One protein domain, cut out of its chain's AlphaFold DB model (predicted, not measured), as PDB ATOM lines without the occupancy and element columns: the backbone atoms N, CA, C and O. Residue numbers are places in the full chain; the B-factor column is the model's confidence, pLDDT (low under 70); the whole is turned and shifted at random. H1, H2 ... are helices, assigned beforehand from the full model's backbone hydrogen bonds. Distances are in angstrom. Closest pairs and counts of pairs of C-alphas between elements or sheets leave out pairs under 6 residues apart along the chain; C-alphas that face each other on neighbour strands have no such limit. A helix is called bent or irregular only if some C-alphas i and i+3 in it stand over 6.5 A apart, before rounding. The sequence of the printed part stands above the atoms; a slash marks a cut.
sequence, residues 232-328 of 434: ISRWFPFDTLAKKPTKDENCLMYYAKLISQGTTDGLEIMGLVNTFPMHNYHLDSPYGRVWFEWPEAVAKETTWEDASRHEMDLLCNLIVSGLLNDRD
ATOM      1  N   ILE A 232      -4.361  24.882 -38.798       86.31
ATOM      2  CA  ILE A 232      -5.085  23.827 -38.080       86.31
ATOM      3  C   ILE A 232      -4.323  23.325 -36.843       86.31
ATOM      4  O   ILE A 232      -4.924  22.803 -35.908       86.31
ATOM      5  N   SER A 233      -3.002  23.514 -36.800       88.94
ATOM      6  CA  SER A 233      -2.144  23.059 -35.701       88.94
ATOM      7  C   SER A 233      -2.438  23.791 -34.387       88.94
ATOM      8  O   SER A 233      -2.209  23.231 -33.317       88.94
ATOM      9  N   ARG A 234      -3.015  25.002 -34.448       88.56
ATOM     10  CA  ARG A 234      -3.472  25.744 -33.261       88.56
ATOM     11  C   ARG A 234      -4.584  25.011 -32.495       88.56
ATOM     12  O   ARG A 234      -4.722  25.205 -31.293       88.56
ATOM     13  N   TRP A 235      -5.343  24.167 -33.199       90.31
ATOM     14  CA  TRP A 235      -6.482  23.395 -32.691       90.31
ATOM     15  C   TRP A 235      -6.138  21.944 -32.367       90.31
ATOM     16  O   TRP A 235      -7.027  21.177 -32.011       90.31
ATOM     17  N   PHE A 236      -4.878  21.537 -32.543       92.69
ATOM     18  CA  PHE A 236      -4.477  20.152 -32.330       92.69
ATOM     19  C   PHE A 236      -4.898  19.692 -30.926       92.69
ATOM     20  O   PHE A 236      -4.588  20.414 -29.985       92.69
ATOM     21  N   PRO A 237      -5.606  18.563 -30.748       92.56
ATOM     22  CA  PRO A 237      -6.344  18.314 -29.510       92.56
ATOM     23  C   PRO A 237      -5.535  17.609 -28.417       92.56
ATOM     24  O   PRO A 237      -5.877  17.742 -27.250       92.56
ATOM     25  N   PHE A 238      -4.446  16.919 -28.744       94.31
ATOM     26  CA  PHE A 238      -3.674  16.105 -27.794       94.31
ATOM     27  C   PHE A 238      -2.494  16.876 -27.183       94.31
ATOM     28  O   PHE A 238      -1.991  17.821 -27.798       94.31
ATOM     29  N   ASP A 239      -2.048  16.499 -25.982       93.25
ATOM     30  CA  ASP A 239      -0.971  17.208 -25.280       93.25
ATOM     31  C   ASP A 239       0.407  16.549 -25.462       93.25
ATOM     32  O   ASP A 239       1.415  17.254 -25.566       93.25
ATOM     33  N   THR A 240       0.457  15.224 -25.566       95.00
ATOM     34  CA  THR A 240       1.688  14.429 -25.741       95.00
ATOM     35  C   THR A 240       1.852  13.824 -27.132       95.00
ATOM     36  O   THR A 240       2.962  13.455 -27.516       95.00
ATOM     37  N   LEU A 241       0.785  13.772 -27.934       94.06
ATOM     38  CA  LEU A 241       0.898  13.405 -29.345       94.06
ATOM     39  C   LEU A 241       1.368  14.585 -30.207       94.06
ATOM     40  O   LEU A 241       1.225  15.758 -29.862       94.06
ATOM     41  N   ALA A 242       1.903  14.266 -31.381       89.19
ATOM     42  CA  ALA A 242       2.246  15.240 -32.407       89.19
ATOM     43  C   ALA A 242       1.837  14.712 -33.781       89.19
ATOM     44  O   ALA A 242       1.807  13.500 -34.028       89.19
ATOM     45  N   LYS A 243       1.543  15.625 -34.704       84.50
ATOM     46  CA  LYS A 243       1.223  15.262 -36.077       84.50
ATOM     47  C   LYS A 243       2.453  14.668 -36.758       84.50
ATOM     48  O   LYS A 243       3.505  15.302 -36.854       84.50
ATOM     49  N   LYS A 244       2.288  13.483 -37.348       82.56
ATOM     50  CA  LYS A 244       3.274  12.959 -38.296       82.56
ATOM     51  C   LYS A 244       3.336  13.889 -39.515       82.56
ATOM     52  O   LYS A 244       2.284  14.151 -40.100       82.56
ATOM     53  N   PRO A 245       4.526  14.341 -39.953       75.56
ATOM     54  CA  PRO A 245       4.654  15.121 -41.177       75.56
ATOM     55  C   PRO A 245       4.043  14.360 -42.363       75.56
ATOM     56  O   PRO A 245       4.587  13.354 -42.819       75.56
ATOM     57  N   THR A 246       2.883  14.817 -42.830       72.31
ATOM     58  CA  THR A 246       2.190  14.301 -44.012       72.31
ATOM     59  C   THR A 246       2.093  15.411 -45.044       72.31
ATOM     60  O   THR A 246       1.913  16.575 -44.691       72.31
ATOM     61  N   LYS A 247       2.245  15.049 -46.319       70.94
ATOM     62  CA  LYS A 247       2.018  15.969 -47.441       70.94
ATOM     63  C   LYS A 247       0.548  16.010 -47.866       70.94
ATOM     64  O   LYS A 247       0.182  16.871 -48.652       70.94
ATOM     65  N   ASP A 248      -0.261  15.069 -47.384       84.81
ATOM     66  CA  ASP A 248      -1.667  14.951 -47.754       84.81
ATOM     67  C   ASP A 248      -2.555  15.653 -46.722       84.81
ATOM     68  O   ASP A 248      -2.868  15.103 -45.660       84.81
ATOM     69  N   GLU A 249      -2.938  16.889 -47.039       82.88
ATOM     70  CA  GLU A 249      -3.854  17.694 -46.229       82.88
ATOM     71  C   GLU A 249      -5.255  17.072 -46.149       82.88
ATOM     72  O   GLU A 249      -5.894  17.157 -45.100       82.88
ATOM     73  N   ASN A 250      -5.712  16.371 -47.193       86.81
ATOM     74  CA  ASN A 250      -7.034  15.734 -47.193       86.81
ATOM     75  C   ASN A 250      -7.097  14.605 -46.167       86.81
ATOM     76  O   ASN A 250      -8.080  14.476 -45.438       86.81
ATOM     77  N   CYS A 251      -6.027  13.815 -46.073       88.19
ATOM     78  CA  CYS A 251      -5.892  12.775 -45.059       88.19
ATOM     79  C   CYS A 251      -5.969  13.366 -43.643       88.19
ATOM     80  O   CYS A 251      -6.689  12.846 -42.791       88.19
ATOM     81  N   LEU A 252      -5.301  14.497 -43.400       87.44
ATOM     82  CA  LEU A 252      -5.365  15.174 -42.107       87.44
ATOM     83  C   LEU A 252      -6.775  15.677 -41.778       87.44
ATOM     84  O   LEU A 252      -7.257  15.449 -40.670       87.44
ATOM     85  N   MET A 253      -7.443  16.323 -42.736       90.62
ATOM     86  CA  MET A 253      -8.810  16.820 -42.546       90.62
ATOM     87  C   MET A 253      -9.808  15.677 -42.337       90.62
ATOM     88  O   MET A 253     -10.742  15.814 -41.549       90.62
ATOM     89  N   TYR A 254      -9.590  14.525 -42.977       91.69
ATOM     90  CA  TYR A 254     -10.394  13.327 -42.750       91.69
ATOM     91  C   TYR A 254     -10.259  12.810 -41.312       91.69
ATOM     92  O   TYR A 254     -11.272  12.597 -40.646       91.69
ATOM     93  N   TYR A 255      -9.037  12.675 -40.788       92.12
ATOM     94  CA  TYR A 255      -8.847  12.283 -39.387       92.12
ATOM     95  C   TYR A 255      -9.379  13.334 -38.408       92.12
ATOM     96  O   TYR A 255      -9.972  12.959 -37.401       92.12
ATOM     97  N   ALA A 256      -9.237  14.628 -38.710       93.69
ATOM     98  CA  ALA A 256      -9.835  15.692 -37.903       93.69
ATOM     99  C   ALA A 256     -11.367  15.556 -37.834       93.69
ATOM    100  O   ALA A 256     -11.935  15.615 -36.744       93.69
ATOM    101  N   LYS A 257     -12.020  15.260 -38.969       94.25
ATOM    102  CA  LYS A 257     -13.462  14.968 -39.035       94.25
ATOM    103  C   LYS A 257     -13.844  13.744 -38.198       94.25
ATOM    104  O   LYS A 257     -14.849  13.783 -37.499       94.25
ATOM    105  N   LEU A 258     -13.072  12.658 -38.256       95.06
ATOM    106  CA  LEU A 258     -13.359  11.476 -37.435       95.06
ATOM    107  C   LEU A 258     -13.229  11.792 -35.941       95.06
ATOM    108  O   LEU A 258     -14.115  11.448 -35.168       95.06
ATOM    109  N   ILE A 259     -12.171  12.506 -35.545       94.88
ATOM    110  CA  ILE A 259     -11.966  12.932 -34.155       94.88
ATOM    111  C   ILE A 259     -13.127  13.818 -33.680       94.88
ATOM    112  O   ILE A 259     -13.623  13.615 -32.575       94.88
ATOM    113  N   SER A 260     -13.613  14.741 -34.518       94.38
ATOM    114  CA  SER A 260     -14.712  15.649 -34.155       94.38
ATOM    115  C   SER A 260     -16.059  14.962 -33.959       94.38
ATOM    116  O   SER A 260     -16.933  15.501 -33.279       94.38
ATOM    117  N   GLN A 261     -16.218  13.772 -34.532       93.38
ATOM    118  CA  GLN A 261     -17.396  12.923 -34.385       93.38
ATOM    119  C   GLN A 261     -17.219  11.845 -33.305       93.38
ATOM    120  O   GLN A 261     -18.161  11.090 -33.057       93.38
ATOM    121  N   GLY A 262     -16.032  11.741 -32.703       91.44
ATOM    122  CA  GLY A 262     -15.709  10.738 -31.698       91.44
ATOM    123  C   GLY A 262     -16.376  11.000 -30.348       91.44
ATOM    124  O   GLY A 262     -16.640  12.141 -29.969       91.44
ATOM    125  N   THR A 263     -16.634   9.927 -29.606       86.88
ATOM    126  CA  THR A 263     -17.219   9.978 -28.261       86.88
ATOM    127  C   THR A 263     -16.116  10.035 -27.203       86.88
ATOM    128  O   THR A 263     -15.154   9.272 -27.265       86.88
ATOM    129  N   THR A 264     -16.267  10.922 -26.217       80.31
ATOM    130  CA  THR A 264     -15.317  11.102 -25.101       80.31
ATOM    131  C   THR A 264     -15.737  10.393 -23.808       80.31
ATOM    132  O   THR A 264     -15.029  10.479 -22.807       80.31
ATOM    133  N   ASP A 265     -16.886   9.719 -23.803       69.62
ATOM    134  CA  ASP A 265     -17.458   9.103 -22.605       69.62
ATOM    135  C   ASP A 265     -16.577   7.962 -22.072       69.62
ATOM    136  O   ASP A 265     -16.166   7.069 -22.814       69.62
ATOM    137  N   GLY A 266     -16.303   7.979 -20.763       61.69
ATOM    138  CA  GLY A 266     -15.582   6.906 -20.062       61.69
ATOM    139  C   GLY A 266     -14.055   6.911 -20.218       61.69
ATOM    140  O   GLY A 266     -13.415   5.925 -19.858       61.69
ATOM    141  N   LEU A 267     -13.469   7.996 -20.738       59.25
ATOM    142  CA  LEU A 267     -12.052   8.063 -21.125       59.25
ATOM    143  C   LEU A 267     -11.138   8.839 -20.158       59.25
ATOM    144  O   LEU A 267      -9.940   8.915 -20.410       59.25
ATOM    145  N   GLU A 268     -11.651   9.354 -19.034       62.03
ATOM    146  CA  GLU A 268     -10.874  10.063 -17.989       62.03
ATOM    147  C   GLU A 268     -10.010   9.118 -17.123       62.03
ATOM    148  O   GLU A 268      -9.907   9.241 -15.900       62.03
ATOM    149  N   ILE A 269      -9.396   8.118 -17.742       66.62
ATOM    150  CA  ILE A 269      -8.483   7.202 -17.062       66.62
ATOM    151  C   ILE A 269      -7.142   7.941 -16.925       66.62
ATOM    152  O   ILE A 269      -6.728   8.653 -17.826       66.62
ATOM    153  N   MET A 270      -6.469   7.830 -15.778       76.69
ATOM    154  CA  MET A 270      -5.216   8.550 -15.469       76.69
ATOM    155  C   MET A 270      -5.314  10.077 -15.281       76.69
ATOM    156  O   MET A 270      -4.284  10.717 -15.112       76.69
ATOM    157  N   GLY A 271      -6.507  10.677 -15.234       83.44
ATOM    158  CA  GLY A 271      -6.660  12.098 -14.881       83.44
ATOM    159  C   GLY A 271      -6.322  13.093 -16.000       83.44
ATOM    160  O   GLY A 271      -6.141  14.278 -15.717       83.44
ATOM    161  N   LEU A 272      -6.252  12.634 -17.255       88.69
ATOM    162  CA  LEU A 272      -6.264  13.496 -18.440       88.69
ATOM    163  C   LEU A 272      -7.653  14.134 -18.599       88.69
ATOM    164  O   LEU A 272      -8.663  13.434 -18.542       88.69
ATOM    165  N   VAL A 273      -7.711  15.451 -18.818       88.75
ATOM    166  CA  VAL A 273      -8.978  16.203 -18.839       88.75
ATOM    167  C   VAL A 273      -9.204  16.847 -20.202       88.75
ATOM    168  O   VAL A 273      -8.280  17.402 -20.796       88.75
ATOM    169  N   ASN A 274     -10.452  16.815 -20.682       89.00
ATOM    170  CA  ASN A 274     -10.885  17.647 -21.801       89.00
ATOM    171  C   ASN A 274     -11.153  19.082 -21.313       89.00
ATOM    172  O   ASN A 274     -12.200  19.379 -20.742       89.00
ATOM    173  N   THR A 275     -10.209  19.984 -21.552       87.56
ATOM    174  CA  THR A 275     -10.261  21.403 -21.190       87.56
ATOM    175  C   THR A 275     -10.918  22.274 -22.265       87.56
ATOM    176  O   THR A 275     -10.773  23.500 -22.235       87.56
ATOM    177  N   PHE A 276     -11.616  21.686 -23.247       85.88
ATOM    178  CA  PHE A 276     -12.292  22.471 -24.278       85.88
ATOM    179  C   PHE A 276     -13.375  23.347 -23.619       85.88
ATOM    180  O   PHE A 276     -14.181  22.837 -22.836       85.88
ATOM    181  N   PRO A 277     -13.443  24.657 -23.914       85.25
ATOM    182  CA  PRO A 277     -14.431  25.550 -23.312       85.25
ATOM    183  C   PRO A 277     -15.839  25.251 -23.842       85.25
ATOM    184  O   PRO A 277     -16.321  25.884 -24.780       85.25
ATOM    185  N   MET A 278     -16.526  24.296 -23.211       81.56
ATOM    186  CA  MET A 278     -17.842  23.804 -23.645       81.56
ATOM    187  C   MET A 278     -18.904  24.905 -23.734       81.56
ATOM    188  O   MET A 278     -19.761  24.863 -24.609       81.56
ATOM    189  N   HIS A 279     -18.803  25.917 -22.871       81.19
ATOM    190  CA  HIS A 279     -19.727  27.052 -22.813       81.19
ATOM    191  C   HIS A 279     -19.498  28.096 -23.918       81.19
ATOM    192  O   HIS A 279     -20.324  28.988 -24.093       81.19
ATOM    193  N   ASN A 280     -18.384  28.019 -24.654       80.38
ATOM    194  CA  ASN A 280     -18.104  28.937 -25.747       80.38
ATOM    195  C   ASN A 280     -18.562  28.318 -27.074       80.38
ATOM    196  O   ASN A 280     -17.896  27.468 -27.669       80.38
ATOM    197  N   TYR A 281     -19.737  28.742 -27.531       78.69
ATOM    198  CA  TYR A 281     -20.344  28.239 -28.763       78.69
ATOM    199  C   TYR A 281     -19.743  28.846 -30.036       78.69
ATOM    200  O   TYR A 281     -19.950  28.288 -31.108       78.69
ATOM    201  N   HIS A 282     -18.981  29.939 -29.923       81.00
ATOM    202  CA  HIS A 282     -18.326  30.598 -31.057       81.00
ATOM    203  C   HIS A 282     -16.995  29.942 -31.448       81.00
ATOM    204  O   HIS A 282     -16.470  30.217 -32.524       81.00
ATOM    205  N   LEU A 283     -16.438  29.089 -30.584       81.62
ATOM    206  CA  LEU A 283     -15.224  28.335 -30.882       81.62
ATOM    207  C   LEU A 283     -15.569  27.102 -31.720       81.62
ATOM    208  O   LEU A 283     -16.162  26.147 -31.214       81.62
ATOM    209  N   ASP A 284     -15.149  27.129 -32.983       84.38
ATOM    210  CA  ASP A 284     -15.271  26.012 -33.914       84.38
ATOM    211  C   ASP A 284     -13.888  25.418 -34.213       84.38
ATOM    212  O   ASP A 284     -13.041  26.031 -34.865       84.38
ATOM    213  N   SER A 285     -13.642  24.229 -33.667       89.88
ATOM    214  CA  SER A 285     -12.402  23.485 -33.866       89.88
ATOM    215  C   SER A 285     -12.623  22.414 -34.933       89.88
ATOM    216  O   SER A 285     -13.568  21.632 -34.805       89.88
ATOM    217  N   PRO A 286     -11.719  22.265 -35.921       91.81
ATOM    218  CA  PRO A 286     -11.788  21.179 -36.901       91.81
ATOM    219  C   PRO A 286     -11.782  19.778 -36.275       91.81
ATOM    220  O   PRO A 286     -12.256  18.826 -36.888       91.81
ATOM    221  N   TYR A 287     -11.247  19.657 -35.056       92.31
ATOM    222  CA  TYR A 287     -11.209  18.414 -34.286       92.31
ATOM    223  C   TYR A 287     -12.434  18.235 -33.381       92.31
ATOM    224  O   TYR A 287     -12.497  17.255 -32.655       92.31
ATOM    225  N   GLY A 288     -13.413  19.142 -33.414       90.88
ATOM    226  CA  GLY A 288     -14.578  19.129 -32.528       90.88
ATOM    227  C   GLY A 288     -14.282  19.697 -31.140       90.88
ATOM    228  O   GLY A 288     -13.261  20.349 -30.911       90.88
ATOM    229  N   ARG A 289     -15.193  19.459 -30.190       89.56
ATOM    230  CA  ARG A 289     -15.125  19.994 -28.815       89.56
ATOM    231  C   ARG A 289     -14.182  19.183 -27.916       89.56
ATOM    232  O   ARG A 289     -14.547  18.777 -26.813       89.56
ATOM    233  N   VAL A 290     -12.973  18.925 -28.400       89.44
ATOM    234  CA  VAL A 290     -11.936  18.185 -27.675       89.44
ATOM    235  C   VAL A 290     -10.666  19.006 -27.562       89.44
ATOM    236  O   VAL A 290     -10.193  19.615 -28.522       89.44
ATOM    237  N   TRP A 291     -10.123  19.025 -26.353       89.88
ATOM    238  CA  TRP A 291      -8.871  19.671 -26.020       89.88
ATOM    239  C   TRP A 291      -8.301  18.986 -24.788       89.88
ATOM    240  O   TRP A 291      -8.664  19.315 -23.669       89.88
ATOM    241  N   PHE A 292      -7.430  18.010 -24.978       91.44
ATOM    242  CA  PHE A 292      -6.850  17.264 -23.876       91.44
ATOM    243  C   PHE A 292      -5.600  17.966 -23.344       91.44
ATOM    244  O   PHE A 292      -4.748  18.437 -24.114       91.44
ATOM    245  N   GLU A 293      -5.512  18.051 -22.019       90.06
ATOM    246  CA  GLU A 293      -4.346  18.554 -21.300       90.06
ATOM    247  C   GLU A 293      -4.175  17.822 -19.968       90.06
ATOM    248  O   GLU A 293      -5.140  17.601 -19.231       90.06
ATOM    249  N   TRP A 294      -2.929  17.467 -19.649       91.81
ATOM    250  CA  TRP A 294      -2.574  16.886 -18.361       91.81
ATOM    251  C   TRP A 294      -2.542  17.974 -17.277       91.81
ATOM    252  O   TRP A 294      -1.710  18.887 -17.358       91.81
ATOM    253  N   PRO A 295      -3.387  17.889 -16.230       91.31
ATOM    254  CA  PRO A 295      -3.318  18.812 -15.101       91.31
ATOM    255  C   PRO A 295      -1.940  18.766 -14.439       91.31
ATOM    256  O   PRO A 295      -1.325  17.708 -14.355       91.31
ATOM    257  N   GLU A 296      -1.457  19.893 -13.908       88.69
ATOM    258  CA  GLU A 296      -0.079  19.996 -13.403       88.69
ATOM    259  C   GLU A 296       0.288  18.926 -12.363       88.69
ATOM    260  O   GLU A 296       1.396  18.396 -12.409       88.69
ATOM    261  N   ALA A 297      -0.622  18.613 -11.436       91.69
ATOM    262  CA  ALA A 297      -0.387  17.592 -10.416       91.69
ATOM    263  C   ALA A 297      -0.162  16.209 -11.049       91.69
ATOM    264  O   ALA A 297       0.818  15.540 -10.741       91.69
ATOM    265  N   VAL A 298      -1.011  15.839 -12.010       93.69
ATOM    266  CA  VAL A 298      -0.941  14.561 -12.729       93.69
ATOM    267  C   VAL A 298       0.275  14.520 -13.660       93.69
ATOM    268  O   VAL A 298       0.986  13.520 -13.729       93.69
ATOM    269  N   ALA A 299       0.574  15.631 -14.336       93.81
ATOM    270  CA  ALA A 299       1.683  15.748 -15.277       93.81
ATOM    271  C   ALA A 299       3.062  15.542 -14.625       93.81
ATOM    272  O   ALA A 299       4.001  15.160 -15.320       93.81
ATOM    273  N   LYS A 300       3.200  15.827 -13.321       93.81
ATOM    274  CA  LYS A 300       4.439  15.602 -12.551       93.81
ATOM    275  C   LYS A 300       4.685  14.125 -12.265       93.81
ATOM    276  O   LYS A 300       5.831  13.698 -12.234       93.81
ATOM    277  N   GLU A 301       3.615  13.369 -12.058       93.75
ATOM    278  CA  GLU A 301       3.674  11.955 -11.680       93.75
ATOM    279  C   GLU A 301       3.597  11.021 -12.894       93.75
ATOM    280  O   GLU A 301       3.971   9.854 -12.810       93.75
ATOM    281  N   THR A 302       3.147  11.534 -14.042       94.94
ATOM    282  CA  THR A 302       2.973  10.743 -15.261       94.94
ATOM    283  C   THR A 302       4.208  10.840 -16.151       94.94
ATOM    284  O   THR A 302       4.587  11.926 -16.607       94.94
ATOM    285  N   THR A 303       4.829   9.690 -16.422       96.69
ATOM    286  CA  THR A 303       5.940   9.587 -17.377       96.69
ATOM    287  C   THR A 303       5.462   9.948 -18.784       96.69
ATOM    288  O   THR A 303       4.289   9.773 -19.127       96.69
ATOM    289  N   TRP A 304       6.366  10.435 -19.632       96.94
ATOM    290  CA  TRP A 304       6.021  10.735 -21.020       96.94
ATOM    291  C   TRP A 304       5.532   9.496 -21.777       96.94
ATOM    292  O   TRP A 304       4.609   9.594 -22.587       96.94
ATOM    293  N   GLU A 305       6.133   8.332 -21.507       97.12
ATOM    294  CA  GLU A 305       5.734   7.057 -22.107       97.12
ATOM    295  C   GLU A 305       4.276   6.706 -21.796       97.12
ATOM    296  O   GLU A 305       3.509   6.414 -22.717       97.12
ATOM    297  N   ASP A 306       3.888   6.751 -20.520       96.44
ATOM    298  CA  ASP A 306       2.541   6.363 -20.106       96.44
ATOM    299  C   ASP A 306       1.497   7.373 -20.591       96.44
ATOM    300  O   ASP A 306       0.450   6.969 -21.097       96.44
ATOM    301  N   ALA A 307       1.812   8.671 -20.540       96.00
ATOM    302  CA  ALA A 307       0.940   9.717 -21.066       96.00
ATOM    303  C   ALA A 307       0.715   9.584 -22.581       96.00
ATOM    304  O   ALA A 307      -0.424   9.618 -23.047       96.00
ATOM    305  N   SER A 308       1.790   9.355 -23.344       95.69
ATOM    306  CA  SER A 308       1.720   9.175 -24.801       95.69
ATOM    307  C   SER A 308       0.938   7.922 -25.184       95.69
ATOM    308  O   SER A 308       0.178   7.939 -26.152       95.69
ATOM    309  N   ARG A 309       1.112   6.826 -24.433       95.44
ATOM    310  CA  ARG A 309       0.354   5.585 -24.635       95.44
ATOM    311  C   ARG A 309      -1.130   5.812 -24.358       95.44
ATOM    312  O   ARG A 309      -1.959   5.442 -25.181       95.44
ATOM    313  N   HIS A 310      -1.446   6.482 -23.253       94.19
ATOM    314  CA  HIS A 310      -2.820   6.797 -22.883       94.19
ATOM    315  C   HIS A 310      -3.515   7.685 -23.931       94.19
ATOM    316  O   HIS A 310      -4.623   7.377 -24.370       94.19
ATOM    317  N   GLU A 311      -2.853   8.743 -24.408       94.19
ATOM    318  CA  GLU A 311      -3.411   9.580 -25.476       94.19
ATOM    319  C   GLU A 311      -3.532   8.844 -26.817       94.19
ATOM    320  O   GLU A 311      -4.433   9.151 -27.598       94.19
ATOM    321  N   MET A 312      -2.664   7.867 -27.099       94.25
ATOM    322  CA  MET A 312      -2.792   7.022 -28.290       94.25
ATOM    323  C   MET A 312      -4.060   6.164 -28.230       94.25
ATOM    324  O   MET A 312      -4.807   6.115 -29.208       94.25
ATOM    325  N   ASP A 313      -4.340   5.542 -27.084       92.88
ATOM    326  CA  ASP A 313      -5.566   4.762 -26.880       92.88
ATOM    327  C   ASP A 313      -6.809   5.656 -27.021       92.88
ATOM    328  O   ASP A 313      -7.780   5.294 -27.693       92.88
ATOM    329  N   LEU A 314      -6.752   6.870 -26.467       92.62
ATOM    330  CA  LEU A 314      -7.788   7.889 -26.621       92.62
ATOM    331  C   LEU A 314      -8.012   8.276 -28.090       92.62
ATOM    332  O   LEU A 314      -9.151   8.290 -28.556       92.62
ATOM    333  N   LEU A 315      -6.942   8.550 -28.840       94.12
ATOM    334  CA  LEU A 315      -7.014   8.836 -30.274       94.12
ATOM    335  C   LEU A 315      -7.665   7.678 -31.041       94.12
ATOM    336  O   LEU A 315      -8.545   7.911 -31.872       94.12
ATOM    337  N   CYS A 316      -7.270   6.434 -30.758       93.75
ATOM    338  CA  CYS A 316      -7.873   5.252 -31.373       93.75
ATOM    339  C   CYS A 316      -9.378   5.169 -31.087       93.75
ATOM    340  O   CYS A 316     -10.160   4.953 -32.014       93.75
ATOM    341  N   ASN A 317      -9.796   5.405 -29.842       92.75
ATOM    342  CA  ASN A 317     -11.207   5.392 -29.460       92.75
ATOM    343  C   ASN A 317     -12.010   6.497 -30.159       92.75
ATOM    344  O   ASN A 317     -13.101   6.230 -30.670       92.75
ATOM    345  N   LEU A 318     -11.459   7.712 -30.258       93.75
ATOM    346  CA  LEU A 318     -12.085   8.827 -30.978       93.75
ATOM    347  C   LEU A 318     -12.254   8.513 -32.468       93.75
ATOM    348  O   LEU A 318     -13.324   8.740 -33.025       93.75
ATOM    349  N   ILE A 319     -11.238   7.930 -33.108       94.44
ATOM    350  CA  ILE A 319     -11.309   7.538 -34.521       94.44
ATOM    351  C   ILE A 319     -12.353   6.438 -34.741       94.44
ATOM    352  O   ILE A 319     -13.149   6.530 -35.676       94.44
ATOM    353  N   VAL A 320     -12.359   5.391 -33.907       93.56
ATOM    354  CA  VAL A 320     -13.279   4.251 -34.062       93.56
ATOM    355  C   VAL A 320     -14.725   4.682 -33.829       93.56
ATOM    356  O   VAL A 320     -15.586   4.382 -34.655       93.56
ATOM    357  N   SER A 321     -14.994   5.414 -32.747       93.06
ATOM    358  CA  SER A 321     -16.337   5.939 -32.459       93.06
ATOM    359  C   SER A 321     -16.795   6.942 -33.521       93.06
ATOM    360  O   SER A 321     -17.919   6.839 -34.008       93.06
ATOM    361  N   GLY A 322     -15.909   7.833 -33.974       93.81
ATOM    362  CA  GLY A 322     -16.189   8.761 -35.067       93.81
ATOM    363  C   GLY A 322     -16.539   8.051 -36.373       93.81
ATOM    364  O   GLY A 322     -17.503   8.417 -37.038       93.81
ATOM    365  N   LEU A 323     -15.827   6.972 -36.713       93.88
ATOM    366  CA  LEU A 323     -16.113   6.170 -37.904       93.88
ATOM    367  C   LEU A 323     -17.478   5.471 -37.832       93.88
ATOM    368  O   LEU A 323     -18.167   5.376 -38.849       93.88
ATOM    369  N   LEU A 324     -17.867   4.969 -36.656       91.94
ATOM    370  CA  LEU A 324     -19.199   4.393 -36.440       91.94
ATOM    371  C   LEU A 324     -20.284   5.464 -36.624       91.94
ATOM    372  O   LEU A 324     -21.227   5.258 -37.387       91.94
ATOM    373  N   ASN A 325     -20.073   6.646 -36.044       87.81
ATOM    374  CA  ASN A 325     -20.997   7.777 -36.137       87.81
ATOM    375  C   ASN A 325     -21.099   8.376 -37.557       87.81
ATOM    376  O   ASN A 325     -22.142   8.930 -37.914       87.81
ATOM    377  N   ASP A 326     -20.047   8.286 -38.381       84.06
ATOM    378  CA  ASP A 326     -20.074   8.734 -39.785       84.06
ATOM    379  C   ASP A 326     -20.886   7.773 -40.673       84.06
ATOM    380  O   ASP A 326     -21.605   8.203 -41.580       84.06
ATOM    381  N   ARG A 327     -20.824   6.463 -40.386       72.56
ATOM    382  CA  ARG A 327     -21.590   5.431 -41.110       72.56
ATOM    383  C   ARG A 327     -23.089   5.537 -40.857       72.56
ATOM    384  O   ARG A 327     -23.857   5.379 -41.798       72.56
ATOM    385  N   ASP A 328     -23.497   5.896 -39.644       60.94
ATOM    386  CA  ASP A 328     -24.915   6.062 -39.296       60.94
ATOM    387  C   ASP A 328     -25.574   7.289 -39.963       60.94
ATOM    388  O   ASP A 328     -26.799   7.392 -40.016       60.94
TER     389      ASP A 328
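What this domain is: This is residues 232 to 328 of the 434 residues of an uncharacterized protein of Aspergillus candidus (UniProt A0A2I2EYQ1). One long helix, H4, runs along one side of the domain, and a body made largely of loops fills the space beside it. With residues 255 to 260 the shorter helix H2 packs crosswise on the later part of H4, while the small helices H3, just before the start of H4, and H1, on the far side of the loops, touch no helix. The long loop of residues 261 to 295 runs toward the H3 end, swings back, and returns to it, while residues 245 to 251 stick out. The printed part has 97 residues with four named helices, H1, H2, H3 and H4 in chain order, and no named strand; the class is all helix, yet under half of the residues, 46 of 97, are in named elements. The whole is compact, with a radius of gyration of the C-alphas of 13.5 A, and rounded, spanning 37 by 33 by 25 A.

How they stand to each other: Begin with H1, residues 232 to 235, which touches no helix. A long link of 13 residues leads from there to H2, residues 249 to 260, and H1 and H2 are apart. On the way, look at residues 245 to 251, of which 249 to 251 belong to H2: this stretch stands free, with no C-alpha 8 or more residues apart along the chain within 10 A. After H2 comes a long link of 35 residues, and within it residues 273 to 274 make a short antiparallel pairing with residues 292 to 293. The link ends at H3, residues 296 to 301, which is apart from H1 and from H2. A tight link of 2 residues then joins H3 to H4, residues 304 to 327; H3 and H4 are only just apart, their closest C-alphas being 8.4 A from each other. H1 and H4 are apart. The one pair of helices that touch is H2 and H4, with 14 pairs of C-alphas within 8 A. H2 touches with residues 255 to 260 alone, and H4 with residues 315 to 326 alone. Look at Leu 258 and Gly 322, whose C-alphas are the closest of the two helices, 4.6 A apart. The lines of H2 and H4 are about perpendicular, at 88 degrees, and their centres are 13.2 A apart. In the backbone, each O i to N i+4 pair of H2 and H4 is within hydrogen-bond range, against 1 of 2 in H3, and H1 is too short for such a pair.

Where its parts are: Find C-alpha 232 at (-5.085, 23.827, -38.080), where H1 begins; this helix of four residues ends at Trp 235. Go on to C-alpha 249 at (-3.854, 17.694, -46.229); from there H2 runs 16.4 A to C-alpha 260. H3 goes from Glu 296 to Glu 301, 9.0 A from first to last C-alpha. H4, the longest helix with 24 residues, starts at C-alpha 304 at (6.021, 10.735, -21.020) and runs 34.6 A to C-alpha 327 at (-21.590, 5.431, -41.110). None of the four helices is bent.

The domain as a whole: The two C-alphas farthest apart are those of Lys 300 and Asp 328, at 40.8 A, while the first and last printed C-alphas, of Ile 232 and Asp 328, are 26.7 A apart. The printed part has no cut. The links from H1 to H2 and from H2 to H3 are long. Check the B-factor column for the model's confidence: the mean pLDDT of the printed part is 87.9, and the residues under 70 are 265 to 269 and residue 328.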